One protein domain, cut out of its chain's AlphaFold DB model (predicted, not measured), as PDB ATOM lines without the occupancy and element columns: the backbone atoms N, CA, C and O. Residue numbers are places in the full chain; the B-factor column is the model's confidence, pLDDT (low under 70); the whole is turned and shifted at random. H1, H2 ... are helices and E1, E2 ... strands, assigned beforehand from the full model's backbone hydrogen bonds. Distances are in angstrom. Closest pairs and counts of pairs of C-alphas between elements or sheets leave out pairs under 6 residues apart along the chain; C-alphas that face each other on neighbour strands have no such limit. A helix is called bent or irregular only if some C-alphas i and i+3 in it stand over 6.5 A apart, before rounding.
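Overview. This is residues 2 to 198 of the 972 residues of the protein "EF-hand domain-containing protein" of Chromera velia CCMP2878 (UniProt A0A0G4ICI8). Two halves, each of several helices and one pair of very short strands, join at H5 and H7, which cross in the middle; H2 to H5 with E1 and E2 make one half, H6 to H9a with E3 and E4 the other. Residues 2 to 7, which are H1, and residues 192 to 198 stick out. The printed part has 197 residues with nine named helices and four named strands, in the order H1 H2 E1 H3 H4 E2 H5 H6 E3 H7 H8 E4 H9, mostly helix; both strand pairs, E1 - E2 and E3 - E4, are antiparallel. It is compact, with a radius of gyration of the C-alphas of 16.8 A and spans of 48 by 42 by 33 A.

Arrangement. H1, residues 2 to 7, touches no helix. H2, residues 29 to 42, touches H3, residues 51 to 58, closest at C-alphas 35 and 57, 5.0 A, at a steep tilt of 44 degrees. H3 touches H4, residues 62 to 72, closest at C-alphas 55 and 62, 5.9 A. E1, residues 48 to 50, pairs with E2, residues 79 to 81: N 49 and O 80 are 3.1 A apart, within hydrogen-bond range. H5, residues 82 to 92, and H6, residues 97 to 108, form a helical hairpin, closest at C-alphas 90 and 100, 6.3 A. The hub is H7, residues 118 to 135. It touches H5, closest at C-alphas 84 and 127, 4.1 A, at a steep tilt of 68 degrees, only just short of about perpendicular. With residues 118 to 126 alone it touches H8, residues 143 to 158, closest at C-alphas 122 and 150, 4.6 A. E3, residues 115 to 117, pairs with E4, residues 166 to 168: N 116 and O 167 are 2.8 A apart. H9, residues 169 to 193, was assigned as one helix by its hydrogen bonds but is bent, C-alphas 178 and 181 being 8.8 A apart; its arms H9a, 169 to 178, and H9b, 181 to 193, stand about perpendicular, at 73 degrees. H9a touches H6, closest at C-alphas 101 and 173, 6.8 A. Every O i to N i+4 pair is within hydrogen-bond range except in H4, 6 of 7, and H9b, 6 of 9.

Along the chain. H1 begins at C-alpha 2 (184.923, 157.695, 127.136). H2 measures 20.0 A, H7 25.4 A and H8 22.2 A. H9b, 18.7 A, ends at C-alpha 193 (199.265, 148.734, 116.686).

Size, cuts and confidence. The C-alphas farthest apart, of Phe 61 and Pro 197, are 50.4 A apart. The printed part has no cut; the link from H1 to H2 is long, 21 residues. pLDDT is under 70 at residues 2 to 13 and 179 to 198.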
ATOM      1  N   GLY A   2     184.471 156.823 126.022       29.05
ATOM      2  CA  GLY A   2     184.923 157.695 127.136       29.05
ATOM      3  C   GLY A   2     184.645 157.137 128.549       29.05
ATOM      4  O   GLY A   2     185.533 157.099 129.393       29.05
ATOM      5  N   GLN A   3     183.455 156.567 128.762       30.56
ATOM      6  CA  GLN A   3     183.085 155.858 130.000       30.56
ATOM      7  C   GLN A   3     183.845 154.531 130.226       30.56
ATOM      8  O   GLN A   3     184.028 154.123 131.366       30.56
ATOM      9  N   GLN A   4     184.331 153.865 129.172       29.69
ATOM     10  CA  GLN A   4     185.156 152.648 129.279       29.69
ATOM     11  C   GLN A   4     186.621 152.977 129.593       29.69
ATOM     12  O   GLN A   4     187.251 152.245 130.346       29.69
ATOM     13  N   LEU A   5     187.153 154.103 129.104       32.31
ATOM     14  CA  LEU A   5     188.447 154.623 129.564       32.31
ATOM     15  C   LEU A   5     188.363 155.121 131.017       32.31
ATOM     16  O   LEU A   5     189.285 154.889 131.788       32.31
ATOM     17  N   ALA A   6     187.230 155.697 131.431       33.03
ATOM     18  CA  ALA A   6     186.967 155.990 132.843       33.03
ATOM     19  C   ALA A   6     186.848 154.719 133.717       33.03
ATOM     20  O   ALA A   6     187.178 154.767 134.902       33.03
ATOM     21  N   ALA A   7     186.428 153.583 133.142       31.23
ATOM     22  CA  ALA A   7     186.466 152.272 133.796       31.23
ATOM     23  C   ALA A   7     187.879 151.646 133.801       31.23
ATOM     24  O   ALA A   7     188.225 150.940 134.743       31.23
ATOM     25  N   MET A   8     188.720 151.960 132.809       30.75
ATOM     26  CA  MET A   8     190.150 151.618 132.762       30.75
ATOM     27  C   MET A   8     191.048 152.686 133.406       30.75
ATOM     28  O   MET A   8     192.171 152.929 132.966       30.75
ATOM     29  N   LYS A   9     190.603 153.276 134.522       33.97
ATOM     30  CA  LYS A   9     191.560 153.804 135.501       33.97
ATOM     31  C   LYS A   9     192.486 152.664 135.920       33.97
ATOM     32  O   LYS A   9     191.995 151.621 136.355       33.97
ATOM     33  N   PHE A  10     193.796 152.903 135.964       41.81
ATOM     34  CA  PHE A  10     194.732 152.040 136.694       41.81
ATOM     35  C   PHE A  10     194.600 152.227 138.223       41.81
ATOM     36  O   PHE A  10     195.573 152.320 138.967       41.81
ATOM     37  N   HIS A  11     193.364 152.147 138.733       42.78
ATOM     38  CA  HIS A  11     193.123 151.524 140.027       42.78
ATOM     39  C   HIS A  11     193.485 150.037 139.889       42.78
ATOM     40  O   HIS A  11     192.620 149.163 139.796       42.78
ATOM     41  N   VAL A  12     194.790 149.748 139.881       54.06
ATOM     42  CA  VAL A  12     195.321 148.426 140.215       54.06
ATOM     43  C   VAL A  12     194.907 148.170 141.659       54.06
ATOM     44  O   VAL A  12     195.586 148.575 142.599       54.06
ATOM     45  N   SER A  13     193.705 147.609 141.818       64.12
ATOM     46  CA  SER A  13     193.057 147.477 143.118       64.12
ATOM     47  C   SER A  13     194.021 146.809 144.097       64.12
ATOM     48  O   SER A  13     194.520 145.726 143.775       64.12
ATOM     49  N   PRO A  14     194.254 147.372 145.299       72.94
ATOM     50  CA  PRO A  14     195.097 146.742 146.315       72.94
ATOM     51  C   PRO A  14     194.655 145.313 146.682       72.94
ATOM     52  O   PRO A  14     195.454 144.531 147.192       72.94
ATOM     53  N   SER A  15     193.408 144.931 146.365       82.62
ATOM     54  CA  SER A  15     192.936 143.545 146.460       82.62
ATOM     55  C   SER A  15     193.679 142.565 145.537       82.62
ATOM     56  O   SER A  15     193.873 141.423 145.944       82.62
ATOM     57  N   LYS A  16     194.134 142.998 144.349       88.19
ATOM     58  CA  LYS A  16     194.904 142.184 143.386       88.19
ATOM     59  C   LYS A  16     196.374 141.998 143.771       88.19
ATOM     60  O   LYS A  16     197.030 141.125 143.217       88.19
ATOM     61  N   ILE A  17     196.899 142.797 144.701       91.81
ATOM     62  CA  ILE A  17     198.267 142.625 145.204       91.81
ATOM     63  C   ILE A  17     198.275 141.460 146.185       91.81
ATOM     64  O   ILE A  17     197.527 141.472 147.176       91.81
ATOM     65  N   HIS A  18     199.138 140.476 145.918       91.00
ATOM     66  CA  HIS A  18     199.311 139.307 146.774       91.00
ATOM     67  C   HIS A  18     199.594 139.747 148.226       91.00
ATOM     68  O   HIS A  18     200.435 140.629 148.425       91.00
ATOM     69  N   PRO A  19     198.938 139.172 149.256       92.12
ATOM     70  CA  PRO A  19     199.000 139.700 150.620       92.12
ATOM     71  C   PRO A  19     200.413 139.922 151.180       92.12
ATOM     72  O   PRO A  19     200.628 140.932 151.847       92.12
ATOM     73  N   SER A  20     201.390 139.061 150.857       92.75
ATOM     74  CA  SER A  20     202.785 139.234 151.305       92.75
ATOM     75  C   SER A  20     203.490 140.466 150.716       92.75
ATOM     76  O   SER A  20     204.406 140.992 151.341       92.75
ATOM     77  N   LEU A  21     203.044 140.983 149.565       94.50
ATOM     78  CA  LEU A  21     203.635 142.150 148.898       94.50
ATOM     79  C   LEU A  21     203.031 143.489 149.348       94.50
ATOM     80  O   LEU A  21     203.610 144.540 149.081       94.50
ATOM     81  N   ARG A  22     201.902 143.484 150.074       94.00
ATOM     82  CA  ARG A  22     201.207 144.713 150.523       94.00
ATOM     83  C   ARG A  22     202.004 145.557 151.527       94.00
ATOM     84  O   ARG A  22     201.650 146.706 151.779       94.00
ATOM     85  N   CYS A  23     203.074 145.007 152.101       94.56
ATOM     86  CA  CYS A  23     204.034 145.771 152.899       94.56
ATOM     87  C   CYS A  23     204.911 146.700 152.036       94.56
ATOM     88  O   CYS A  23     205.288 147.772 152.498       94.56
ATOM     89  N   LEU A  24     205.181 146.330 150.777       93.75
ATOM     90  CA  LEU A  24     206.028 147.085 149.846       93.75
ATOM     91  C   LEU A  24     205.298 148.311 149.277       93.75
ATOM     92  O   LEU A  24     205.890 149.367 149.090       93.75
ATOM     93  N   THR A  25     203.981 148.208 149.074       93.25
ATOM     94  CA  THR A  25     203.144 149.326 148.601       93.25
ATOM     95  C   THR A  25     202.867 150.390 149.663       93.25
ATOM     96  O   THR A  25     202.331 151.444 149.346       93.25
ATOM     97  N   ARG A  26     203.240 150.137 150.922       94.25
ATOM     98  CA  ARG A  26     203.137 151.086 152.044       94.25
ATOM     99  C   ARG A  26     204.482 151.714 152.416       94.25
ATOM    100  O   ARG A  26     204.650 152.237 153.514       94.25
ATOM    101  N   TRP A  27     205.477 151.628 151.534       94.38
ATOM    102  CA  TRP A  27     206.763 152.274 151.763       94.38
ATOM    103  C   TRP A  27     206.643 153.797 151.670       94.38
ATOM    104  O   TRP A  27     206.200 154.346 150.661       94.38
ATOM    105  N   SER A  28     207.086 154.477 152.728       94.75
ATOM    106  CA  SER A  28     207.324 155.918 152.718       94.75
ATOM    107  C   SER A  28     208.553 156.258 151.869       94.75
ATOM    108  O   SER A  28     209.406 155.402 151.622       94.75
ATOM    109  N   TYR A  29     208.691 157.529 151.481       92.50
ATOM    110  CA  TYR A  29     209.888 158.035 150.795       92.50
ATOM    111  C   TYR A  29     211.178 157.654 151.540       92.50
ATOM    112  O   TYR A  29     212.099 157.108 150.943       92.50
ATOM    113  N   GLN A  30     211.200 157.852 152.863       94.69
ATOM    114  CA  GLN A  30     212.334 157.483 153.706       94.69
ATOM    115  C   GLN A  30     212.649 155.985 153.617       94.69
ATOM    116  O   GLN A  30     213.804 155.638 153.410       94.69
ATOM    117  N   ARG A  31     211.647 155.093 153.691       94.94
ATOM    118  CA  ARG A  31     211.885 153.641 153.607       94.94
ATOM    119  C   ARG A  31     212.396 153.203 152.234       94.94
ATOM    120  O   ARG A  31     213.252 152.322 152.170       94.94
ATOM    121  N   VAL A  32     211.925 153.832 151.152       93.56
ATOM    122  CA  VAL A  32     212.480 153.622 149.803       93.56
ATOM    123  C   VAL A  32     213.963 154.010 149.772       93.56
ATOM    124  O   VAL A  32     214.789 153.210 149.338       93.56
ATOM    125  N   CYS A  33     214.306 155.208 150.254       93.75
ATOM    126  CA  CYS A  33     215.681 155.710 150.244       93.75
ATOM    127  C   CYS A  33     216.611 154.883 151.140       93.75
ATOM    128  O   CYS A  33     217.680 154.492 150.684       93.75
ATOM    129  N   THR A  34     216.188 154.529 152.360       95.69
ATOM    130  CA  THR A  34     216.949 153.637 153.247       95.69
ATOM    131  C   THR A  34     217.184 152.280 152.585       95.69
ATOM    132  O   THR A  34     218.318 151.809 152.563       95.69
ATOM    133  N   SER A  35     216.160 151.686 151.957       95.19
ATOM    134  CA  SER A  35     216.317 150.409 151.243       95.19
ATOM    135  C   SER A  35     217.287 150.519 150.061       95.19
ATOM    136  O   SER A  35     218.089 149.615 149.836       95.19
ATOM    137  N   TRP A  36     217.265 151.633 149.321       95.44
ATOM    138  CA  TRP A  36     218.212 151.887 148.232       95.44
ATOM    139  C   TRP A  36     219.652 152.032 148.741       95.44
ATOM    140  O   TRP A  36     220.545 151.343 148.253       95.44
ATOM    141  N   SER A  37     219.882 152.843 149.777       95.19
ATOM    142  CA  SER A  37     221.203 152.996 150.402       95.19
ATOM    143  C   SER A  37     221.719 151.682 150.999       95.19
ATOM    144  O   SER A  37     222.887 151.342 150.825       95.19
ATOM    145  N   LEU A  38     220.855 150.893 151.647       95.94
ATOM    146  CA  LEU A  38     221.211 149.563 152.148       95.94
ATOM    147  C   LEU A  38     221.539 148.588 151.012       95.94
ATOM    148  O   LEU A  38     222.434 147.764 151.188       95.94
ATOM    149  N   PHE A  39     220.866 148.678 149.862       95.44
ATOM    150  CA  PHE A  39     221.200 147.890 148.674       95.44
ATOM    151  C   PHE A  39     222.567 148.281 148.098       95.44
ATOM    152  O   PHE A  39     223.401 147.397 147.895       95.44
ATOM    153  N   LEU A  40     222.839 149.572 147.892       94.00
ATOM    154  CA  LEU A  40     224.139 150.036 147.396       94.00
ATOM    155  C   LEU A  40     225.283 149.592 148.325       94.00
ATOM    156  O   LEU A  40     226.265 149.021 147.857       94.00
ATOM    157  N   ASN A  41     225.108 149.741 149.641       95.69
ATOM    158  CA  ASN A  41     226.138 149.421 150.634       95.69
ATOM    159  C   ASN A  41     226.391 147.914 150.850       95.69
ATOM    160  O   ASN A  41     227.428 147.560 151.405       95.69
ATOM    161  N   HIS A  42     225.468 147.020 150.468       94.31
ATOM    162  CA  HIS A  42     225.560 145.579 150.778       94.31
ATOM    163  C   HIS A  42     225.442 144.638 149.571       94.31
ATOM    164  O   HIS A  42     225.512 143.422 149.739       94.31
ATOM    165  N   SER A  43     225.211 145.159 148.365       91.00
ATOM    166  CA  SER A  43     225.081 144.325 147.164       91.00
ATOM    167  C   SER A  43     226.409 143.931 146.535       91.00
ATOM    168  O   SER A  43     226.429 142.977 145.766       91.00
ATOM    169  N   GLU A  44     227.498 144.662 146.797       93.38
ATOM    170  CA  GLU A  44     228.767 144.508 146.063       93.38
ATOM    171  C   GLU A  44     228.556 144.646 144.532       93.38
ATOM    172  O   GLU A  44     229.197 143.966 143.733       93.38
ATOM    173  N   GLY A  45     227.579 145.466 144.114       90.00
ATOM    174  CA  GLY A  45     227.148 145.620 142.715       90.00
ATOM    175  C   GLY A  45     226.239 144.500 142.180       90.00
ATOM    176  O   GLY A  45     225.789 144.558 141.035       90.00
ATOM    177  N   LYS A  46     225.923 143.473 142.979       94.31
ATOM    178  CA  LYS A  46     225.120 142.316 142.550       94.31
ATOM    179  C   LYS A  46     223.635 142.679 142.475       94.31
ATOM    180  O   LYS A  46     222.928 142.717 143.480       94.31
ATOM    181  N   LEU A  47     223.134 142.865 141.250       94.50
ATOM    182  CA  LEU A  47     221.707 143.105 140.971       94.50
ATOM    183  C   LEU A  47     220.801 141.896 141.298       94.50
ATOM    184  O   LEU A  47     219.579 142.040 141.369       94.50
ATOM    185  N   LEU A  48     221.387 140.709 141.484       96.06
ATOM    186  CA  LEU A  48     220.725 139.507 141.990       96.06
ATOM    187  C   LEU A  48     221.101 139.300 143.459       96.06
ATOM    188  O   LEU A  48     222.273 139.101 143.773       96.06
ATOM    189  N   ILE A  49     220.105 139.297 144.344       96.31
ATOM    190  CA  ILE A  49     220.304 139.120 145.789       96.31
ATOM    191  C   ILE A  49     219.546 137.900 146.317       96.31
ATOM    192  O   ILE A  49     218.540 137.497 145.735       96.31
ATOM    193  N   GLY A  50     220.012 137.327 147.429       96.69
ATOM    194  CA  GLY A  50     219.321 136.254 148.158       96.69
ATOM    195  C   GLY A  50     218.454 136.763 149.317       96.69
ATOM    196  O   GLY A  50     218.577 137.912 149.751       96.69
ATOM    197  N   SER A  51     217.605 135.888 149.869       95.88
ATOM    198  CA  SER A  51     216.591 136.241 150.883       95.88
ATOM    199  C   SER A  51     217.149 136.970 152.111       95.88
ATOM    200  O   SER A  51     216.592 137.989 152.510       95.88
ATOM    201  N   ARG A  52     218.282 136.525 152.671       96.31
ATOM    202  CA  ARG A  52     218.934 137.186 153.821       96.31
ATOM    203  C   ARG A  52     219.336 138.637 153.525       96.31
ATOM    204  O   ARG A  52     219.112 139.515 154.351       96.31
ATOM    205  N   LEU A  53     219.891 138.894 152.338       96.00
ATOM    206  CA  LEU A  53     220.287 140.241 151.918       96.00
ATOM    207  C   LEU A  53     219.055 141.112 151.630       96.00
ATOM    208  O   LEU A  53     219.017 142.263 152.047       96.00
ATOM    209  N   PHE A  54     218.003 140.555 151.023       96.00
ATOM    210  CA  PHE A  54     216.735 141.273 150.851       96.00
ATOM    211  C   PHE A  54     216.061 141.623 152.186       96.00
ATOM    212  O   PHE A  54     215.522 142.719 152.314       96.00
ATOM    213  N   ALA A  55     216.125 140.745 153.193       96.50
ATOM    214  CA  ALA A  55     215.635 141.040 154.540       96.50
ATOM    215  C   ALA A  55     216.375 142.226 155.170       96.50
ATOM    216  O   ALA A  55     215.729 143.135 155.689       96.50
ATOM    217  N   LYS A  56     217.711 142.269 155.035       96.38
ATOM    218  CA  LYS A  56     218.521 143.413 155.477       96.38
ATOM    219  C   LYS A  56     218.160 144.693 154.719       96.38
ATOM    220  O   LYS A  56     217.945 145.716 155.347       96.38
ATOM    221  N   ILE A  57     218.055 144.622 153.390       95.56
ATOM    222  CA  ILE A  57     217.732 145.759 152.511       95.56
ATOM    223  C   ILE A  57     216.346 146.340 152.795       95.56
ATOM    224  O   ILE A  57     216.182 147.549 152.757       95.56
ATOM    225  N   THR A  58     215.344 145.499 153.051       94.56
ATOM    226  CA  THR A  58     213.947 145.950 153.167       94.56
ATOM    227  C   THR A  58     213.464 146.175 154.588       94.56
ATOM    228  O   THR A  58     212.331 146.629 154.756       94.56
ATOM    229  N   GLU A  59     214.281 145.860 155.598       95.38
ATOM    230  CA  GLU A  59     213.920 145.911 157.023       95.38
ATOM    231  C   GLU A  59     212.652 145.079 157.322       95.38
ATOM    232  O   GLU A  59     211.732 145.510 158.024       95.38
ATOM    233  N   LEU A  60     212.567 143.892 156.709       94.94
ATOM    234  CA  LEU A  60     211.460 142.942 156.855       94.94
ATOM    235  C   LEU A  60     211.941 141.656 157.534       94.94
ATOM    236  O   LEU A  60     213.033 141.156 157.257       94.94
ATOM    237  N   PHE A  61     211.096 141.080 158.390       96.31
ATOM    238  CA  PHE A  61     211.420 139.841 159.097       96.31
ATOM    239  C   PHE A  61     211.576 138.672 158.115       96.31
ATOM    240  O   PHE A  61     210.790 138.530 157.175       96.31
ATOM    241  N   LEU A  62     212.555 137.791 158.355       95.88
ATOM    242  CA  LEU A  62     212.905 136.716 157.417       95.88
ATOM    243  C   LEU A  62     211.708 135.829 156.984       95.88
ATOM    244  O   LEU A  62     211.600 135.572 155.786       95.88
ATOM    245  N   PRO A  63     210.742 135.453 157.852       95.31
ATOM    246  CA  PRO A  63     209.556 134.700 157.418       95.31
ATOM    247  C   PRO A  63     208.624 135.480 156.471       95.31
ATOM    248  O   PRO A  63     208.025 134.899 155.565       95.31
ATOM    249  N   GLN A  64     208.514 136.806 156.633       95.19
ATOM    250  CA  GLN A  64     207.771 137.661 155.695       95.19
ATOM    251  C   GLN A  64     208.479 137.679 154.338       95.19
ATOM    252  O   GLN A  64     207.849 137.514 153.294       95.19
ATOM    253  N   VAL A  65     209.806 137.810 154.367       95.50
ATOM    254  CA  VAL A  65     210.683 137.782 153.194       95.50
ATOM    255  C   VAL A  65     210.619 136.453 152.450       95.50
ATOM    256  O   VAL A  65     210.560 136.458 151.225       95.50
ATOM    257  N   GLU A  66     210.555 135.318 153.138       94.69
ATOM    258  CA  GLU A  66     210.365 134.012 152.499       94.69
ATOM    259  C   GLU A  66     208.991 133.909 151.816       94.69
ATOM    260  O   GLU A  66     208.896 133.417 150.689       94.69
ATOM    261  N   GLY A  67     207.940 134.476 152.422       94.12
ATOM    262  CA  GLY A  67     206.618 134.638 151.802       94.12
ATOM    263  C   GLY A  67     206.572 135.618 150.615       94.12
ATOM    264  O   GLY A  67     205.654 135.548 149.794       94.12
ATOM    265  N   ILE A  68     207.556 136.514 150.495       94.50
ATOM    266  CA  ILE A  68     207.764 137.395 149.335       94.50
ATOM    267  C   ILE A  68     208.557 136.649 148.247       94.50
ATOM    268  O   ILE A  68     208.115 136.578 147.099       94.50
ATOM    269  N   TYR A  69     209.673 136.007 148.606       93.56
ATOM    270  CA  TYR A  69     210.514 135.217 147.698       93.56
ATOM    271  C   TYR A  69     209.732 134.100 147.013       93.56
ATOM    272  O   TYR A  69     209.776 133.988 145.792       93.56
ATOM    273  N   LYS A  70     208.950 133.329 147.776       92.81
ATOM    274  CA  LYS A  70     208.123 132.226 147.261       92.81
ATOM    275  C   LYS A  70     207.106 132.665 146.195       92.81
ATOM    276  O   LYS A  70     206.668 131.830 145.409       92.81
ATOM    277  N   HIS A  71     206.733 133.947 146.164       93.44
ATOM    278  CA  HIS A  71     205.833 134.517 145.159       93.44
ATOM    279  C   HIS A  71     206.592 135.127 143.962       93.44
ATOM    280  O   HIS A  71     206.198 134.934 142.813       93.44
ATOM    281  N   LEU A  72     207.694 135.845 144.213       93.69
ATOM    282  CA  LEU A  72     208.434 136.591 143.183       93.69
ATOM    283  C   LEU A  72     209.456 135.742 142.402       93.69
ATOM    284  O   LEU A  72     209.634 135.949 141.199       93.69
ATOM    285  N   ASP A  73     210.107 134.776 143.055       93.50
ATOM    286  CA  ASP A  73     211.045 133.821 142.447       93.50
ATOM    287  C   ASP A  73     210.286 132.573 141.974       93.50
ATOM    288  O   ASP A  73     210.488 131.452 142.443       93.50
ATOM    289  N   LYS A  74     209.392 132.766 140.995       90.06
ATOM    290  CA  LYS A  74     208.674 131.663 140.323       90.06
ATOM    291  C   LYS A  74     209.635 130.622 139.714       90.06
ATOM    292  O   LYS A  74     209.274 129.460 139.562       90.06
ATOM    293  N   THR A  75     210.864 131.045 139.419       88.50
ATOM    294  CA  THR A  75     212.014 130.255 138.952       88.50
ATOM    295  C   THR A  75     212.668 129.359 140.009       88.50
ATOM    296  O   THR A  75     213.429 128.474 139.633       88.50
ATOM    297  N   ARG A  76     212.391 129.551 141.308       90.06
ATOM    298  CA  ARG A  76     213.030 128.841 142.441       90.06
ATOM    299  C   ARG A  76     214.567 128.939 142.478       90.06
ATOM    300  O   ARG A  76     215.231 128.091 143.072       90.06
ATOM    301  N   SER A  77     215.122 129.983 141.869       92.88
ATOM    302  CA  SER A  77     216.558 130.283 141.810       92.88
ATOM    303  C   SER A  77     217.175 130.675 143.161       92.88
ATOM    304  O   SER A  77     218.396 130.688 143.301       92.88
ATOM    305  N   ARG A  78     216.337 131.017 144.150       93.31
ATOM    306  CA  ARG A  78     216.672 131.670 145.429       93.31
ATOM    307  C   ARG A  78     217.306 133.059 145.283       93.31
ATOM    308  O   ARG A  78     217.781 133.607 146.278       93.31
ATOM    309  N   LEU A  79     217.263 133.640 144.084       95.62
ATOM    310  CA  LEU A  79     217.770 134.970 143.768       95.62
ATOM    311  C   LEU A  79     216.646 135.854 143.215       95.62
ATOM    312  O   LEU A  79     215.851 135.418 142.384       95.62
ATOM    313  N   LEU A  80     216.591 137.116 143.643       94.94
ATOM    314  CA  LEU A  80     215.693 138.114 143.060       94.94
ATOM    315  C   LEU A  80     216.473 139.236 142.364       94.94
ATOM    316  O   LEU A  80     217.407 139.772 142.964       94.94
ATOM    317  N   PRO A  81     216.059 139.649 141.146       95.88
ATOM    318  CA  PRO A  81     216.500 140.902 140.548       95.88
ATOM    319  C   PRO A  81     215.919 142.063 141.358       95.88
ATOM    320  O   PRO A  81     214.740 142.399 141.242       95.88
ATOM    321  N   ILE A  82     216.742 142.664 142.214       95.56
ATOM    322  CA  ILE A  82     216.285 143.682 143.169       95.56
ATOM    323  C   ILE A  82     215.782 144.948 142.472       95.56
ATOM    324  O   ILE A  82     214.819 145.551 142.936       95.56
ATOM    325  N   MET A  83     216.333 145.279 141.301       96.31
ATOM    326  CA  MET A  83     215.875 146.402 140.481       96.31
ATOM    327  C   MET A  83     214.417 146.257 140.025       96.31
ATOM    328  O   MET A  83     213.679 147.239 140.044       96.31
ATOM    329  N   GLU A  84     213.964 145.043 139.676       95.75
ATOM    330  CA  GLU A  84     212.546 144.795 139.363       95.75
ATOM    331  C   GLU A  84     211.666 145.099 140.583       95.75
ATOM    332  O   GLU A  84     210.620 145.739 140.483       95.75
ATOM    333  N   LEU A  85     212.111 144.660 141.759       93.75
ATOM    334  CA  LEU A  85     211.332 144.728 142.987       93.75
ATOM    335  C   LEU A  85     211.291 146.132 143.601       93.75
ATOM    336  O   LEU A  85     210.223 146.568 144.022       93.75
ATOM    337  N   LEU A  86     212.410 146.862 143.604       95.06
ATOM    338  CA  LEU A  86     212.462 148.251 144.063       95.06
ATOM    339  C   LEU A  86     211.714 149.187 143.108       95.06
ATOM    340  O   LEU A  86     210.984 150.051 143.585       95.06
ATOM    341  N   ALA A  87     211.805 148.982 141.787       96.12
ATOM    342  CA  ALA A  87     211.016 149.746 140.819       96.12
ATOM    343  C   ALA A  87     209.505 149.524 141.013       96.12
ATOM    344  O   ALA A  87     208.740 150.487 141.066       96.12
ATOM    345  N   ALA A  88     209.069 148.271 141.183       94.50
ATOM    346  CA  ALA A  88     207.662 147.953 141.431       94.50
ATOM    347  C   ALA A  88     207.165 148.483 142.784       94.50
ATOM    348  O   ALA A  88     206.105 149.102 142.840       94.50
ATOM    349  N   ALA A  89     207.939 148.305 143.861       94.25
ATOM    350  CA  ALA A  89     207.613 148.848 145.178       94.25
ATOM    351  C   ALA A  89     207.509 150.379 145.140       94.25
ATOM    352  O   ALA A  89     206.537 150.937 145.638       94.25
ATOM    353  N   LEU A  90     208.448 151.058 144.474       95.69
ATOM    354  CA  LEU A  90     208.424 152.506 144.287       95.69
ATOM    355  C   LEU A  90     207.201 152.963 143.483       95.69
ATOM    356  O   LEU A  90     206.492 153.859 143.937       95.69
ATOM    357  N   ILE A  91     206.896 152.350 142.337       94.69
ATOM    358  CA  ILE A  91     205.719 152.719 141.531       94.69
ATOM    359  C   ILE A  91     204.407 152.459 142.283       94.69
ATOM    360  O   ILE A  91     203.513 153.308 142.237       94.69
ATOM    361  N   SER A  92     204.306 151.362 143.034       92.56
ATOM    362  CA  SER A  92     203.107 151.001 143.803       92.56
ATOM    363  C   SER A  92     203.066 151.569 145.233       92.56
ATOM    364  O   SER A  92     202.109 151.293 145.952       92.56
ATOM    365  N   SER A  93     204.058 152.366 145.649       94.06
ATOM    366  CA  SER A  93     204.104 153.033 146.964       94.06
ATOM    367  C   SER A  93     203.103 154.191 147.100       94.06
ATOM    368  O   SER A  93     202.504 154.639 146.120       94.06
ATOM    369  N   GLU A  94     202.989 154.764 148.297       90.38
ATOM    370  CA  GLU A  94     202.220 155.994 148.557       90.38
ATOM    371  C   GLU A  94     203.034 157.286 148.280       90.38
ATOM    372  O   GLU A  94     202.544 158.396 148.476       90.38
ATOM    373  N   VAL A  95     204.271 157.173 147.769       91.25
ATOM    374  CA  VAL A  95     205.156 158.314 147.458       91.25
ATOM    375  C   VAL A  95     204.560 159.232 146.374       91.25
ATOM    376  O   VAL A  95     203.982 158.779 145.384       91.25
ATOM    377  N   HIS A  96     204.738 160.549 146.517       91.12
ATOM    378  CA  HIS A  96     204.238 161.532 145.551       91.12
ATOM    379  C   HIS A  96     204.793 161.312 144.123       91.12
ATOM    380  O   HIS A  96     205.970 161.002 143.937       91.12
ATOM    381  N   ARG A  97     203.956 161.512 143.090       90.06
ATOM    382  CA  ARG A  97     204.248 161.147 141.686       90.06
ATOM    383  C   ARG A  97     205.546 161.751 141.127       90.06
ATOM    384  O   ARG A  97     206.295 161.022 140.485       90.06
ATOM    385  N   LYS A  98     205.860 163.029 141.399       89.94
ATOM    386  CA  LYS A  98     207.154 163.623 140.983       89.94
ATOM    387  C   LYS A  98     208.337 162.883 141.618       89.94
ATOM    388  O   LYS A  98     209.301 162.553 140.938       89.94
ATOM    389  N   THR A  99     208.225 162.583 142.908       93.56
ATOM    390  CA  THR A  99     209.258 161.925 143.712       93.56
ATOM    391  C   THR A  99     209.452 160.461 143.308       93.56
ATOM    392  O   THR A  99     210.587 159.994 143.283       93.56
ATOM    393  N   LYS A 100     208.383 159.760 142.895       95.06
ATOM    394  CA  LYS A 100     208.483 158.427 142.274       95.06
ATOM    395  C   LYS A 100     209.363 158.443 141.024       95.06
ATOM    396  O   LYS A 100     210.228 157.588 140.897       95.06
ATOM    397  N   PHE A 101     209.181 159.412 140.124       95.44
ATOM    398  CA  PHE A 101     210.008 159.505 138.916       95.44
ATOM    399  C   PHE A 101     211.435 159.973 139.204       95.44
ATOM    400  O   PHE A 101     212.356 159.432 138.607       95.44
ATOM    401  N   ALA A 102     211.633 160.909 140.137       95.88
ATOM    402  CA  ALA A 102     212.971 161.317 140.570       95.88
ATOM    403  C   ALA A 102     213.775 160.122 141.109       95.88
ATOM    404  O   ALA A 102     214.858 159.839 140.609       95.88
ATOM    405  N   LEU A 103     213.204 159.363 142.050       96.31
ATOM    406  CA  LEU A 103     213.850 158.166 142.590       96.31
ATOM    407  C   LEU A 103     214.048 157.076 141.531       96.31
ATOM    408  O   LEU A 103     215.116 156.482 141.486       96.31
ATOM    409  N   LEU A 104     213.067 156.832 140.653       96.75
ATOM    410  CA  LEU A 104     213.209 155.813 139.609       96.75
ATOM    411  C   LEU A 104     214.325 156.180 138.621       96.75
ATOM    412  O   LEU A 104     215.106 155.317 138.248       96.75
ATOM    413  N   PHE A 105     214.453 157.454 138.247       97.50
ATOM    414  CA  PHE A 105     215.569 157.937 137.436       97.50
ATOM    415  C   PHE A 105     216.912 157.723 138.156       97.50
ATOM    416  O   PHE A 105     217.818 157.101 137.603       97.50
ATOM    417  N   SER A 106     217.017 158.138 139.424       96.88
ATOM    418  CA  SER A 106     218.217 157.941 140.255       96.88
ATOM    419  C   SER A 106     218.559 156.474 140.553       96.88
ATOM    420  O   SER A 106     219.696 156.189 140.911       96.88
ATOM    421  N   PHE A 107     217.611 155.540 140.432       96.50
ATOM    422  CA  PHE A 107     217.854 154.105 140.623       96.50
ATOM    423  C   PHE A 107     218.530 153.441 139.417       96.50
ATOM    424  O   PHE A 107     219.196 152.423 139.585       96.50
ATOM    425  N   PHE A 108     218.328 153.977 138.210       97.62
ATOM    426  CA  PHE A 108     218.848 153.394 136.969       97.62
ATOM    427  C   PHE A 108     219.946 154.224 136.307       97.62
ATOM    428  O   PHE A 108     220.614 153.712 135.420       97.62
ATOM    429  N   ASN A 109     220.178 155.457 136.762       97.25
ATOM    430  CA  ASN A 109     221.419 156.174 136.499       97.25
ATOM    431  C   ASN A 109     222.529 155.521 137.343       97.25
ATOM    432  O   ASN A 109     222.703 155.836 138.521       97.25
ATOM    433  N   PHE A 110     223.227 154.547 136.758       95.25
ATOM    434  CA  PHE A 110     224.239 153.746 137.444       95.25
ATOM    435  C   PHE A 110     225.609 154.436 137.473       95.25
ATOM    436  O   PHE A 110     226.444 154.089 138.308       95.25
ATOM    437  N   ASN A 111     225.855 155.394 136.573       95.69
ATOM    438  CA  ASN A 111     227.134 156.103 136.466       95.69
ATOM    439  C   ASN A 111     227.198 157.434 137.254       95.69
ATOM    440  O   ASN A 111     228.285 157.975 137.450       95.69
ATOM    441  N   GLY A 112     226.060 157.948 137.726       95.88
ATOM    442  CA  GLY A 112     225.914 159.198 138.475       95.88
ATOM    443  C   GLY A 112     225.872 160.490 137.641       95.88
ATOM    444  O   GLY A 112     225.889 161.567 138.230       95.88
ATOM    445  N   ASP A 113     225.829 160.439 136.304       96.81
ATOM    446  CA  ASP A 113     226.106 161.600 135.430       96.81
ATOM    447  C   ASP A 113     224.928 162.573 135.190       96.81
ATOM    448  O   ASP A 113     225.066 163.561 134.466       96.81
ATOM    449  N   GLY A 114     223.771 162.325 135.810       96.56
ATOM    450  CA  GLY A 114     222.548 163.122 135.648       96.56
ATOM    451  C   GLY A 114     221.689 162.800 134.412       96.56
ATOM    452  O   GLY A 114     220.603 163.373 134.280       96.56
ATOM    453  N   LYS A 115     222.116 161.882 133.534       97.44
ATOM    454  CA  LYS A 115     221.360 161.392 132.363       97.44
ATOM    455  C   LYS A 115     221.062 159.882 132.460       97.44
ATOM    456  O   LYS A 115     221.396 159.240 133.446       97.44
ATOM    457  N   LEU A 116     220.383 159.304 131.475       97.81
ATOM    458  CA  LEU A 116     220.259 157.855 131.292       97.81
ATOM    459  C   LEU A 116     220.728 157.507 129.884       97.81
ATOM    460  O   LEU A 116     220.197 158.040 128.910       97.81
ATOM    461  N   THR A 117     221.684 156.590 129.767       97.56
ATOM    462  CA  THR A 117     222.005 155.947 128.485       97.56
ATOM    463  C   THR A 117     220.858 155.044 128.018       97.56
ATOM    464  O   THR A 117     220.006 154.635 128.815       97.56
ATOM    465  N   GLU A 118     220.843 154.669 126.733       97.25
ATOM    466  CA  GLU A 118     219.855 153.725 126.185       97.25
ATOM    467  C   GLU A 118     219.799 152.421 127.002       97.25
ATOM    468  O   GLU A 118     218.719 151.932 127.332       97.25
ATOM    469  N   ALA A 119     220.961 151.883 127.391       97.50
ATOM    470  CA  ALA A 119     221.061 150.658 128.178       97.50
ATOM    471  C   ALA A 119     220.431 150.806 129.575       97.50
ATOM    472  O   ALA A 119     219.637 149.961 129.988       97.50
ATOM    473  N   GLU A 120     220.731 151.894 130.286       97.69
ATOM    474  CA  GLU A 120     220.150 152.203 131.599       97.69
ATOM    475  C   GLU A 120     218.630 152.400 131.516       97.69
ATOM    476  O   GLU A 120     217.881 151.858 132.330       97.69
ATOM    477  N   PHE A 121     218.154 153.102 130.485       97.31
ATOM    478  CA  PHE A 121     216.730 153.322 130.246       97.31
ATOM    479  C   PHE A 121     215.985 152.025 129.889       97.31
ATOM    480  O   PHE A 121     214.897 151.760 130.406       97.31
ATOM    481  N   VAL A 122     216.575 151.170 129.051       96.75
ATOM    482  CA  VAL A 122     216.045 149.833 128.747       96.75
ATOM    483  C   VAL A 122     215.977 148.980 130.018       96.75
ATOM    484  O   VAL A 122     214.965 148.317 130.253       96.75
ATOM    485  N   VAL A 123     216.993 149.039 130.885       97.00
ATOM    486  CA  VAL A 123     216.991 148.340 132.181       97.00
ATOM    487  C   VAL A 123     215.940 148.923 133.140       97.00
ATOM    488  O   VAL A 123     215.279 148.135 133.820       97.00
ATOM    489  N   LEU A 124     215.691 150.239 133.142       97.00
ATOM    490  CA  LEU A 124     214.593 150.889 133.882       97.00
ATOM    491  C   LEU A 124     213.229 150.352 133.436       97.00
ATOM    492  O   LEU A 124     212.443 149.883 134.267       97.00
ATOM    493  N   VAL A 125     212.944 150.384 132.129       96.25
ATOM    494  CA  VAL A 125     211.664 149.931 131.554       96.25
ATOM    495  C   VAL A 125     211.462 148.433 131.802       96.25
ATOM    496  O   VAL A 125     210.417 148.030 132.324       96.25
ATOM    497  N   ARG A 126     212.484 147.611 131.520       96.12
ATOM    498  CA  ARG A 126     212.476 146.158 131.754       96.12
ATOM    499  C   ARG A 126     212.249 145.815 133.221       96.12
ATOM    500  O   ARG A 126     211.413 144.959 133.517       96.12
ATOM    501  N   SER A 127     212.952 146.487 134.130       96.69
ATOM    502  CA  SER A 127     212.827 146.241 135.567       96.69
ATOM    503  C   SER A 127     211.435 146.616 136.072       96.69
ATOM    504  O   SER A 127     210.766 145.806 136.714       96.69
ATOM    505  N   THR A 128     210.960 147.810 135.714       96.06
ATOM    506  CA  THR A 128     209.648 148.320 136.133       96.06
ATOM    507  C   THR A 128     208.517 147.406 135.656       96.06
ATOM    508  O   THR A 128     207.692 146.979 136.462       96.06
ATOM    509  N   LEU A 129     208.498 147.030 134.372       95.00
ATOM    510  CA  LEU A 129     207.447 146.175 133.811       95.00
ATOM    511  C   LEU A 129     207.441 144.762 134.404       95.00
ATOM    512  O   LEU A 129     206.381 144.268 134.793       95.00
ATOM    513  N   ARG A 130     208.603 144.102 134.503       95.06
ATOM    514  CA  ARG A 130     208.676 142.736 135.048       95.06
ATOM    515  C   ARG A 130     208.389 142.693 136.545       95.06
ATOM    516  O   ARG A 130     207.713 141.771 137.002       95.06
ATOM    517  N   GLY A 131     208.833 143.705 137.288       95.00
ATOM    518  CA  GLY A 131     208.521 143.873 138.701       95.00
ATOM    519  C   GLY A 131     207.028 144.061 138.958       95.00
ATOM    520  O   GLY A 131     206.457 143.353 139.786       95.00
ATOM    521  N   LEU A 132     206.373 144.959 138.212       94.38
ATOM    522  CA  LEU A 132     204.923 145.158 138.304       94.38
ATOM    523  C   LEU A 132     204.168 143.881 137.908       94.38
ATOM    524  O   LEU A 132     203.273 143.457 138.637       94.38
ATOM    525  N   ALA A 133     204.568 143.204 136.826       93.81
ATOM    526  CA  ALA A 133     203.953 141.937 136.431       93.81
ATOM    527  C   ALA A 133     204.055 140.873 137.541       93.81
ATOM    528  O   ALA A 133     203.066 140.211 137.847       93.81
ATOM    529  N   LYS A 134     205.207 140.761 138.216       93.81
ATOM    530  CA  LYS A 134     205.365 139.900 139.401       93.81
ATOM    531  C   LYS A 134     204.523 140.357 140.600       93.81
ATOM    532  O   LYS A 134     204.045 139.506 141.338       93.81
ATOM    533  N   MET A 135     204.336 141.663 140.809       93.38
ATOM    534  CA  MET A 135     203.610 142.209 141.966       93.38
ATOM    535  C   MET A 135     202.081 142.053 141.880       93.38
ATOM    536  O   MET A 135     201.414 141.937 142.911       93.38
ATOM    537  N   TYR A 136     201.538 142.021 140.662       92.56
ATOM    538  CA  TYR A 136     200.107 141.846 140.377       92.56
ATOM    539  C   TYR A 136     199.759 140.445 139.834       92.56
ATOM    540  O   TYR A 136     198.687 140.265 139.258       92.56
ATOM    541  N   ASP A 137     200.668 139.476 139.996       92.06
ATOM    542  CA  ASP A 137     200.575 138.084 139.514       92.06
ATOM    543  C   ASP A 137     200.216 137.937 138.016       92.06
ATOM    544  O   ASP A 137     199.593 136.969 137.579       92.06
ATOM    545  N   ALA A 138     200.620 138.915 137.205       91.50
ATOM    546  CA  ALA A 138     200.383 138.936 135.770       91.50
ATOM    547  C   ALA A 138     201.416 138.091 135.000       91.50
ATOM    548  O   ALA A 138     202.473 137.701 135.513       91.50
ATOM    549  N   VAL A 139     201.124 137.847 133.719       93.06
ATOM    550  CA  VAL A 139     202.099 137.290 132.773       93.06
ATOM    551  C   VAL A 139     203.282 138.257 132.680       93.06
ATOM    552  O   VAL A 139     203.104 139.434 132.373       93.06
ATOM    553  N   GLN A 140     204.494 137.772 132.965       92.88
ATOM    554  CA  GLN A 140     205.701 138.572 132.755       92.88
ATOM    555  C   GLN A 140     205.905 138.770 131.249       92.88
ATOM    556  O   GLN A 140     205.936 137.773 130.526       92.88
ATOM    557  N   PRO A 141     206.065 140.014 130.772       92.56
ATOM    558  CA  PRO A 141     206.326 140.260 129.363       92.56
ATOM    559  C   PRO A 141     207.704 139.713 128.963       92.56
ATOM    560  O   PRO A 141     208.632 139.643 129.777       92.56
ATOM    561  N   ASN A 142     207.819 139.307 127.700       94.56
ATOM    562  CA  ASN A 142     209.042 138.763 127.115       94.56
ATOM    563  C   ASN A 142     210.183 139.794 127.169       94.56
ATOM    564  O   ASN A 142     209.976 140.988 126.965       94.56
ATOM    565  N   VAL A 143     211.403 139.321 127.427       94.12
ATOM    566  CA  VAL A 143     212.590 140.176 127.543       94.12
ATOM    567  C   VAL A 143     212.885 140.897 126.230       94.12
ATOM    568  O   VAL A 143     213.076 142.107 126.257       94.12
ATOM    569  N   ALA A 144     212.867 140.187 125.098       95.56
ATOM    570  CA  ALA A 144     213.177 140.779 123.795       95.56
ATOM    571  C   ALA A 144     212.183 141.891 123.421       95.56
ATOM    572  O   ALA A 144     212.595 142.988 123.040       95.56
ATOM    573  N   ASP A 145     210.887 141.626 123.607       93.75
ATOM    574  CA  ASP A 145     209.812 142.568 123.292       93.75
ATOM    575  C   ASP A 145     209.931 143.831 124.160       93.75
ATOM    576  O   ASP A 145     209.845 144.941 123.644       93.75
ATOM    577  N   VAL A 146     210.207 143.680 125.462       93.50
ATOM    578  CA  VAL A 146     210.371 144.814 126.390       93.50
ATOM    579  C   VAL A 146     211.666 145.588 126.158       93.50
ATOM    580  O   VAL A 146     211.680 146.802 126.340       93.50
ATOM    581  N   GLU A 147     212.746 144.931 125.741       95.25
ATOM    582  CA  GLU A 147     213.989 145.622 125.393       95.25
ATOM    583  C   GLU A 147     213.826 146.436 124.114       95.25
ATOM    584  O   GLU A 147     214.110 147.630 124.126       95.25
ATOM    585  N   HIS A 148     213.291 145.840 123.043       95.06
ATOM    586  CA  HIS A 148     212.971 146.558 121.808       95.06
ATOM    587  C   HIS A 148     212.038 147.751 122.078       95.06
ATOM    588  O   HIS A 148     212.274 148.860 121.605       95.06
ATOM    589  N   LEU A 149     211.009 147.538 122.897       92.44
ATOM    590  CA  LEU A 149     210.062 148.563 123.318       92.44
ATOM    591  C   LEU A 149     210.717 149.661 124.178       92.44
ATOM    592  O   LEU A 149     210.395 150.835 124.015       92.44
ATOM    593  N   GLY A 150     211.677 149.309 125.037       94.88
ATOM    594  CA  GLY A 150     212.502 150.257 125.786       94.88
ATOM    595  C   GLY A 150     213.327 151.162 124.867       94.88
ATOM    596  O   GLY A 150     213.309 152.375 125.060       94.88
ATOM    597  N   ARG A 151     213.961 150.598 123.825       96.12
ATOM    598  CA  ARG A 151     214.681 151.366 122.786       96.12
ATOM    599  C   ARG A 151     213.741 152.284 122.003       96.12
ATOM    600  O   ARG A 151     214.020 153.465 121.833       96.12
ATOM    601  N   ALA A 152     212.588 151.767 121.573       93.56
ATOM    602  CA  ALA A 152     211.592 152.545 120.839       93.56
ATOM    603  C   ALA A 152     211.079 153.750 121.651       93.56
ATOM    604  O   ALA A 152     210.927 154.843 121.105       93.56
ATOM    605  N   VAL A 153     210.862 153.577 122.960       93.12
ATOM    606  CA  VAL A 153     210.533 154.688 123.865       93.12
ATOM    607  C   VAL A 153     211.726 155.634 124.033       93.12
ATOM    608  O   VAL A 153     211.527 156.841 123.943       93.12
ATOM    609  N   PHE A 154     212.946 155.122 124.228       95.38
ATOM    610  CA  PHE A 154     214.159 155.934 124.386       95.38
ATOM    611  C   PHE A 154     214.341 156.926 123.231       95.38
ATOM    612  O   PHE A 154     214.386 158.132 123.465       95.38
ATOM    613  N   THR A 155     214.301 156.438 121.987       94.19
ATOM    614  CA  THR A 155     214.389 157.258 120.767       94.19
ATOM    615  C   THR A 155     213.305 158.340 120.702       94.19
ATOM    616  O   THR A 155     213.552 159.436 120.206       94.19
ATOM    617  N   VAL A 156     212.098 158.075 121.218       91.81
ATOM    618  CA  VAL A 156     211.013 159.072 121.282       91.81
ATOM    619  C   VAL A 156     211.274 160.141 122.349       91.81
ATOM    620  O   VAL A 156     210.898 161.293 122.138       91.81
ATOM    621  N   VAL A 157     211.923 159.805 123.468       92.44
ATOM    622  CA  VAL A 157     212.277 160.777 124.520       92.44
ATOM    623  C   VAL A 157     213.433 161.669 124.070       92.44
ATOM    624  O   VAL A 157     213.265 162.884 124.029       92.44
ATOM    625  N   ASP A 158     214.545 161.055 123.665       93.94
ATOM    626  CA  ASP A 158     215.779 161.693 123.177       93.94
ATOM    627  C   ASP A 158     215.524 162.601 121.950       93.94
ATOM    628  O   ASP A 158     216.133 163.651 121.771       93.94
ATOM    629  N   SER A 159     214.515 162.282 121.128       84.19
ATOM    630  CA  SER A 159     214.149 163.115 119.972       84.19
ATOM    631  C   SER A 159     213.521 164.485 120.281       84.19
ATOM    632  O   SER A 159     213.283 165.239 119.336       84.19
ATOM    633  N   ARG A 160     213.198 164.812 121.544       75.19
ATOM    634  CA  ARG A 160     212.351 165.975 121.887       75.19
ATOM    635  C   ARG A 160     213.079 167.305 122.056       75.19
ATOM    636  O   ARG A 160     212.447 168.332 121.816       75.19
ATOM    637  N   GLN A 161     214.332 167.309 122.507       73.88
ATOM    638  CA  GLN A 161     215.101 168.545 122.715       73.88
ATOM    639  C   GLN A 161     216.490 168.443 122.089       73.88
ATOM    640  O   GLN A 161     216.812 169.239 121.209       73.88
ATOM    641  N   ILE A 162     217.288 167.451 122.492       83.00
ATOM    642  CA  ILE A 162     218.623 167.210 121.937       83.00
ATOM    643  C   ILE A 162     218.814 165.703 121.788       83.00
ATOM    644  O   ILE A 162     218.772 164.984 122.778       83.00
ATOM    645  N   ARG A 163     219.094 165.234 120.566       88.38
ATOM    646  CA  ARG A 163     219.555 163.858 120.359       88.38
ATOM    647  C   ARG A 163     221.027 163.742 120.740       88.38
ATOM    648  O   ARG A 163     221.888 163.894 119.875       88.38
ATOM    649  N   ASP A 164     221.303 163.534 122.024       93.81
ATOM    650  CA  ASP A 164     222.651 163.233 122.532       93.81
ATOM    651  C   ASP A 164     222.799 161.793 123.054       93.81
ATOM    652  O   ASP A 164     223.744 161.488 123.778       93.81
ATOM    653  N   GLU A 165     221.879 160.909 122.644       95.94
ATOM    654  CA  GLU A 165     221.811 159.478 122.985       95.94
ATOM    655  C   GLU A 165     221.677 159.235 124.502       95.94
ATOM    656  O   GLU A 165     222.118 158.208 125.037       95.94
ATOM    657  N   ARG A 166     221.106 160.213 125.224       96.88
ATOM    658  CA  ARG A 166     221.216 160.357 126.685       96.88
ATOM    659  C   ARG A 166     220.031 161.123 127.292       96.88
ATOM    660  O   ARG A 166     220.121 162.310 127.597       96.88
ATOM    661  N   VAL A 167     218.946 160.414 127.591       96.50
ATOM    662  CA  VAL A 167     217.733 160.985 128.206       96.50
ATOM    663  C   VAL A 167     218.044 161.701 129.528       96.50
ATOM    664  O   VAL A 167     218.430 161.076 130.517       96.50
ATOM    665  N   THR A 168     217.830 163.016 129.580       96.81
ATOM    666  CA  THR A 168     217.963 163.797 130.820       96.81
ATOM    667  C   THR A 168     216.799 163.546 131.781       96.81
ATOM    668  O   THR A 168     215.718 163.096 131.388       96.81
ATOM    669  N   PHE A 169     216.961 163.921 133.059       95.88
ATOM    670  CA  PHE A 169     215.837 163.887 134.004       95.88
ATOM    671  C   PHE A 169     214.661 164.770 133.553       95.88
ATOM    672  O   PHE A 169     213.506 164.415 133.786       95.88
ATOM    673  N   HIS A 170     214.925 165.891 132.873       94.38
ATOM    674  CA  HIS A 170     213.876 166.774 132.365       94.38
ATOM    675  C   HIS A 170     213.042 166.097 131.268       94.38
ATOM    676  O   HIS A 170     211.812 166.123 131.333       94.38
ATOM    677  N   GLU A 171     213.674 165.433 130.301       94.38
ATOM    678  CA  GLU A 171     212.968 164.745 129.213       94.38
ATOM    679  C   GLU A 171     212.243 163.490 129.716       94.38
ATOM    680  O   GLU A 171     211.082 163.264 129.359       94.38
ATOM    681  N   PHE A 172     212.864 162.730 130.629       95.06
ATOM    682  CA  PHE A 172     212.217 161.614 131.323       95.06
ATOM    683  C   PHE A 172     210.959 162.062 132.078       95.06
ATOM    684  O   PHE A 172     209.890 161.458 131.940       95.06
ATOM    685  N   LEU A 173     211.061 163.147 132.852       93.06
ATOM    686  CA  LEU A 173     209.938 163.704 133.597       93.06
ATOM    687  C   LEU A 173     208.854 164.237 132.648       93.06
ATOM    688  O   LEU A 173     207.672 164.021 132.904       93.06
ATOM    689  N   THR A 174     209.243 164.862 131.535       90.94
ATOM    690  CA  THR A 174     208.324 165.377 130.507       90.94
ATOM    691  C   THR A 174     207.525 164.243 129.858       90.94
ATOM    692  O   THR A 174     206.296 164.304 129.835       90.94
ATOM    693  N   LEU A 175     208.163 163.136 129.451       88.44
ATOM    694  CA  LEU A 175     207.460 161.916 129.017       88.44
ATOM    695  C   LEU A 175     206.486 161.417 130.103       88.44
ATOM    696  O   LEU A 175     205.304 161.162 129.841       88.44
ATOM    697  N   ALA A 176     206.980 161.304 131.339       88.69
ATOM    698  CA  ALA A 176     206.237 160.799 132.489       88.69
ATOM    699  C   ALA A 176     205.107 161.736 132.975       88.69
ATOM    700  O   ALA A 176     204.333 161.347 133.865       88.69
ATOM    701  N   TYR A 177     204.954 162.921 132.369       85.88
ATOM    702  CA  TYR A 177     203.856 163.866 132.580       85.88
ATOM    703  C   TYR A 177     202.946 164.043 131.354       85.88
ATOM    704  O   TYR A 177     201.753 163.773 131.497       85.88
ATOM    705  N   ASP A 178     203.475 164.411 130.180       80.44
ATOM    706  CA  ASP A 178     202.713 164.702 128.946       80.44
ATOM    707  C   ASP A 178     201.860 163.516 128.490       80.44
ATOM    708  O   ASP A 178     200.631 163.576 128.360       80.44
ATOM    709  N   GLN A 179     202.549 162.403 128.238       69.50
ATOM    710  CA  GLN A 179     201.916 161.123 127.989       69.50
ATOM    711  C   GLN A 179     201.452 160.589 129.344       69.50
ATOM    712  O   GLN A 179     200.280 160.245 129.495       69.50
ATOM    713  N   GLY A 180     202.327 160.664 130.351       62.97
ATOM    714  CA  GLY A 180     202.092 160.154 131.694       62.97
ATOM    715  C   GLY A 180     202.538 158.702 131.778       62.97
ATOM    716  O   GLY A 180     202.202 157.932 130.886       62.97
ATOM    717  N   LEU A 181     203.249 158.284 132.835       59.09
ATOM    718  CA  LEU A 181     203.715 156.886 132.912       59.09
ATOM    719  C   LEU A 181     202.556 155.867 132.887       59.09
ATOM    720  O   LEU A 181     202.748 154.752 132.430       59.09
ATOM    721  N   GLU A 182     201.335 156.245 133.275       54.69
ATOM    722  CA  GLU A 182     200.140 155.417 133.050       54.69
ATOM    723  C   GLU A 182     199.821 155.233 131.559       54.69
ATOM    724  O   GLU A 182     199.584 154.104 131.136       54.69
ATOM    725  N   ARG A 183     199.874 156.291 130.730       58.22
ATOM    726  CA  ARG A 183     199.791 156.100 129.274       58.22
ATOM    727  C   ARG A 183     201.060 155.507 128.698       58.22
ATOM    728  O   ARG A 183     200.947 154.899 127.655       58.22
ATOM    729  N   LEU A 184     202.226 155.603 129.340       55.75
ATOM    730  CA  LEU A 184     203.362 154.787 128.929       55.75
ATOM    731  C   LEU A 184     202.988 153.315 129.133       55.75
ATOM    732  O   LEU A 184     202.907 152.596 128.158       55.75
ATOM    733  N   LEU A 185     202.609 152.887 130.338       53.88
ATOM    734  CA  LEU A 185     202.170 151.515 130.648       53.88
ATOM    735  C   LEU A 185     201.007 151.013 129.766       53.88
ATOM    736  O   LEU A 185     200.983 149.831 129.435       53.88
ATOM    737  N   VAL A 186     200.098 151.888 129.318       46.75
ATOM    738  CA  VAL A 186     199.037 151.554 128.341       46.75
ATOM    739  C   VAL A 186     199.523 151.612 126.880       46.75
ATOM    740  O   VAL A 186     199.105 150.797 126.064       46.75
ATOM    741  N   SER A 187     200.439 152.506 126.507       39.88
ATOM    742  CA  SER A 187     201.042 152.562 125.162       39.88
ATOM    743  C   SER A 187     202.097 151.479 124.944       39.88
ATOM    744  O   SER A 187     202.294 151.049 123.816       39.88
ATOM    745  N   LEU A 188     202.688 150.958 126.017       44.25
ATOM    746  CA  LEU A 188     203.461 149.720 126.053       44.25
ATOM    747  C   LEU A 188     202.562 148.505 125.709       44.25
ATOM    748  O   LEU A 188     203.083 147.470 125.312       44.25
ATOM    749  N   GLN A 189     201.226 148.649 125.775       38.44
ATOM    750  CA  GLN A 189     200.271 147.771 125.082       38.44
ATOM    751  C   GLN A 189     199.978 148.286 123.657       38.44
ATOM    752  O   GLN A 189     200.075 147.524 122.706       38.44
ATOM    753  N   ALA A 190     199.696 149.582 123.460       36.19
ATOM    754  CA  ALA A 190     199.318 150.133 122.145       36.19
ATOM    755  C   ALA A 190     200.399 150.071 121.035       36.19
ATOM    756  O   ALA A 190     200.062 150.244 119.863       36.19
ATOM    757  N   VAL A 191     201.672 149.789 121.342       37.38
ATOM    758  CA  VAL A 191     202.708 149.482 120.329       37.38
ATOM    759  C   VAL A 191     202.379 148.200 119.536       37.38
ATOM    760  O   VAL A 191     202.801 148.062 118.388       37.38
ATOM    761  N   GLU A 192     201.481 147.350 120.049       36.28
ATOM    762  CA  GLU A 192     200.756 146.291 119.320       36.28
ATOM    763  C   GLU A 192     200.039 146.789 118.039       36.28
ATOM    764  O   GLU A 192     199.603 145.994 117.202       36.28
ATOM    765  N   HIS A 193     199.884 148.107 117.859       40.38
ATOM    766  CA  HIS A 193     199.265 148.734 116.686       40.38
ATOM    767  C   HIS A 193     200.259 149.498 115.790       40.38
ATOM    768  O   HIS A 193     199.830 150.207 114.878       40.38
ATOM    769  N   SER A 194     201.573 149.328 115.986       37.06
ATOM    770  CA  SER A 194     202.580 149.831 115.043       37.06
ATOM    771  C   SER A 194     202.332 149.299 113.622       37.06
ATOM    772  O   SER A 194     201.987 148.130 113.415       37.06
ATOM    773  N   ALA A 195     202.512 150.162 112.618       39.22
ATOM    774  CA  ALA A 195     202.360 149.794 111.207       39.22
ATOM    775  C   ALA A 195     203.528 148.933 110.681       39.22
ATOM    776  O   ALA A 195     203.385 148.280 109.638       39.22
ATOM    777  N   ASP A 196     204.648 148.937 111.407       43.38
ATOM    778  CA  ASP A 196     205.927 148.296 111.104       43.38
ATOM    779  C   ASP A 196     205.780 146.799 110.733       43.38
ATOM    780  O   ASP A 196     205.039 146.068 111.403       43.38
ATOM    781  N   PRO A 197     206.423 146.315 109.649       38.41
ATOM    782  CA  PRO A 197     206.370 144.912 109.245       38.41
ATOM    783  C   PRO A 197     207.059 143.922 110.204       38.41
ATOM    784  O   PRO A 197     206.589 142.785 110.266       38.41
ATOM    785  N   GLU A 198     208.088 144.302 110.967       40.84
ATOM    786  CA  GLU A 198     208.755 143.409 111.937       40.84
ATOM    787  C   GLU A 198     207.771 142.991 113.039       40.84
ATOM    788  O   GLU A 198     207.535 141.798 113.264       40.84
TER     789      GLU A 198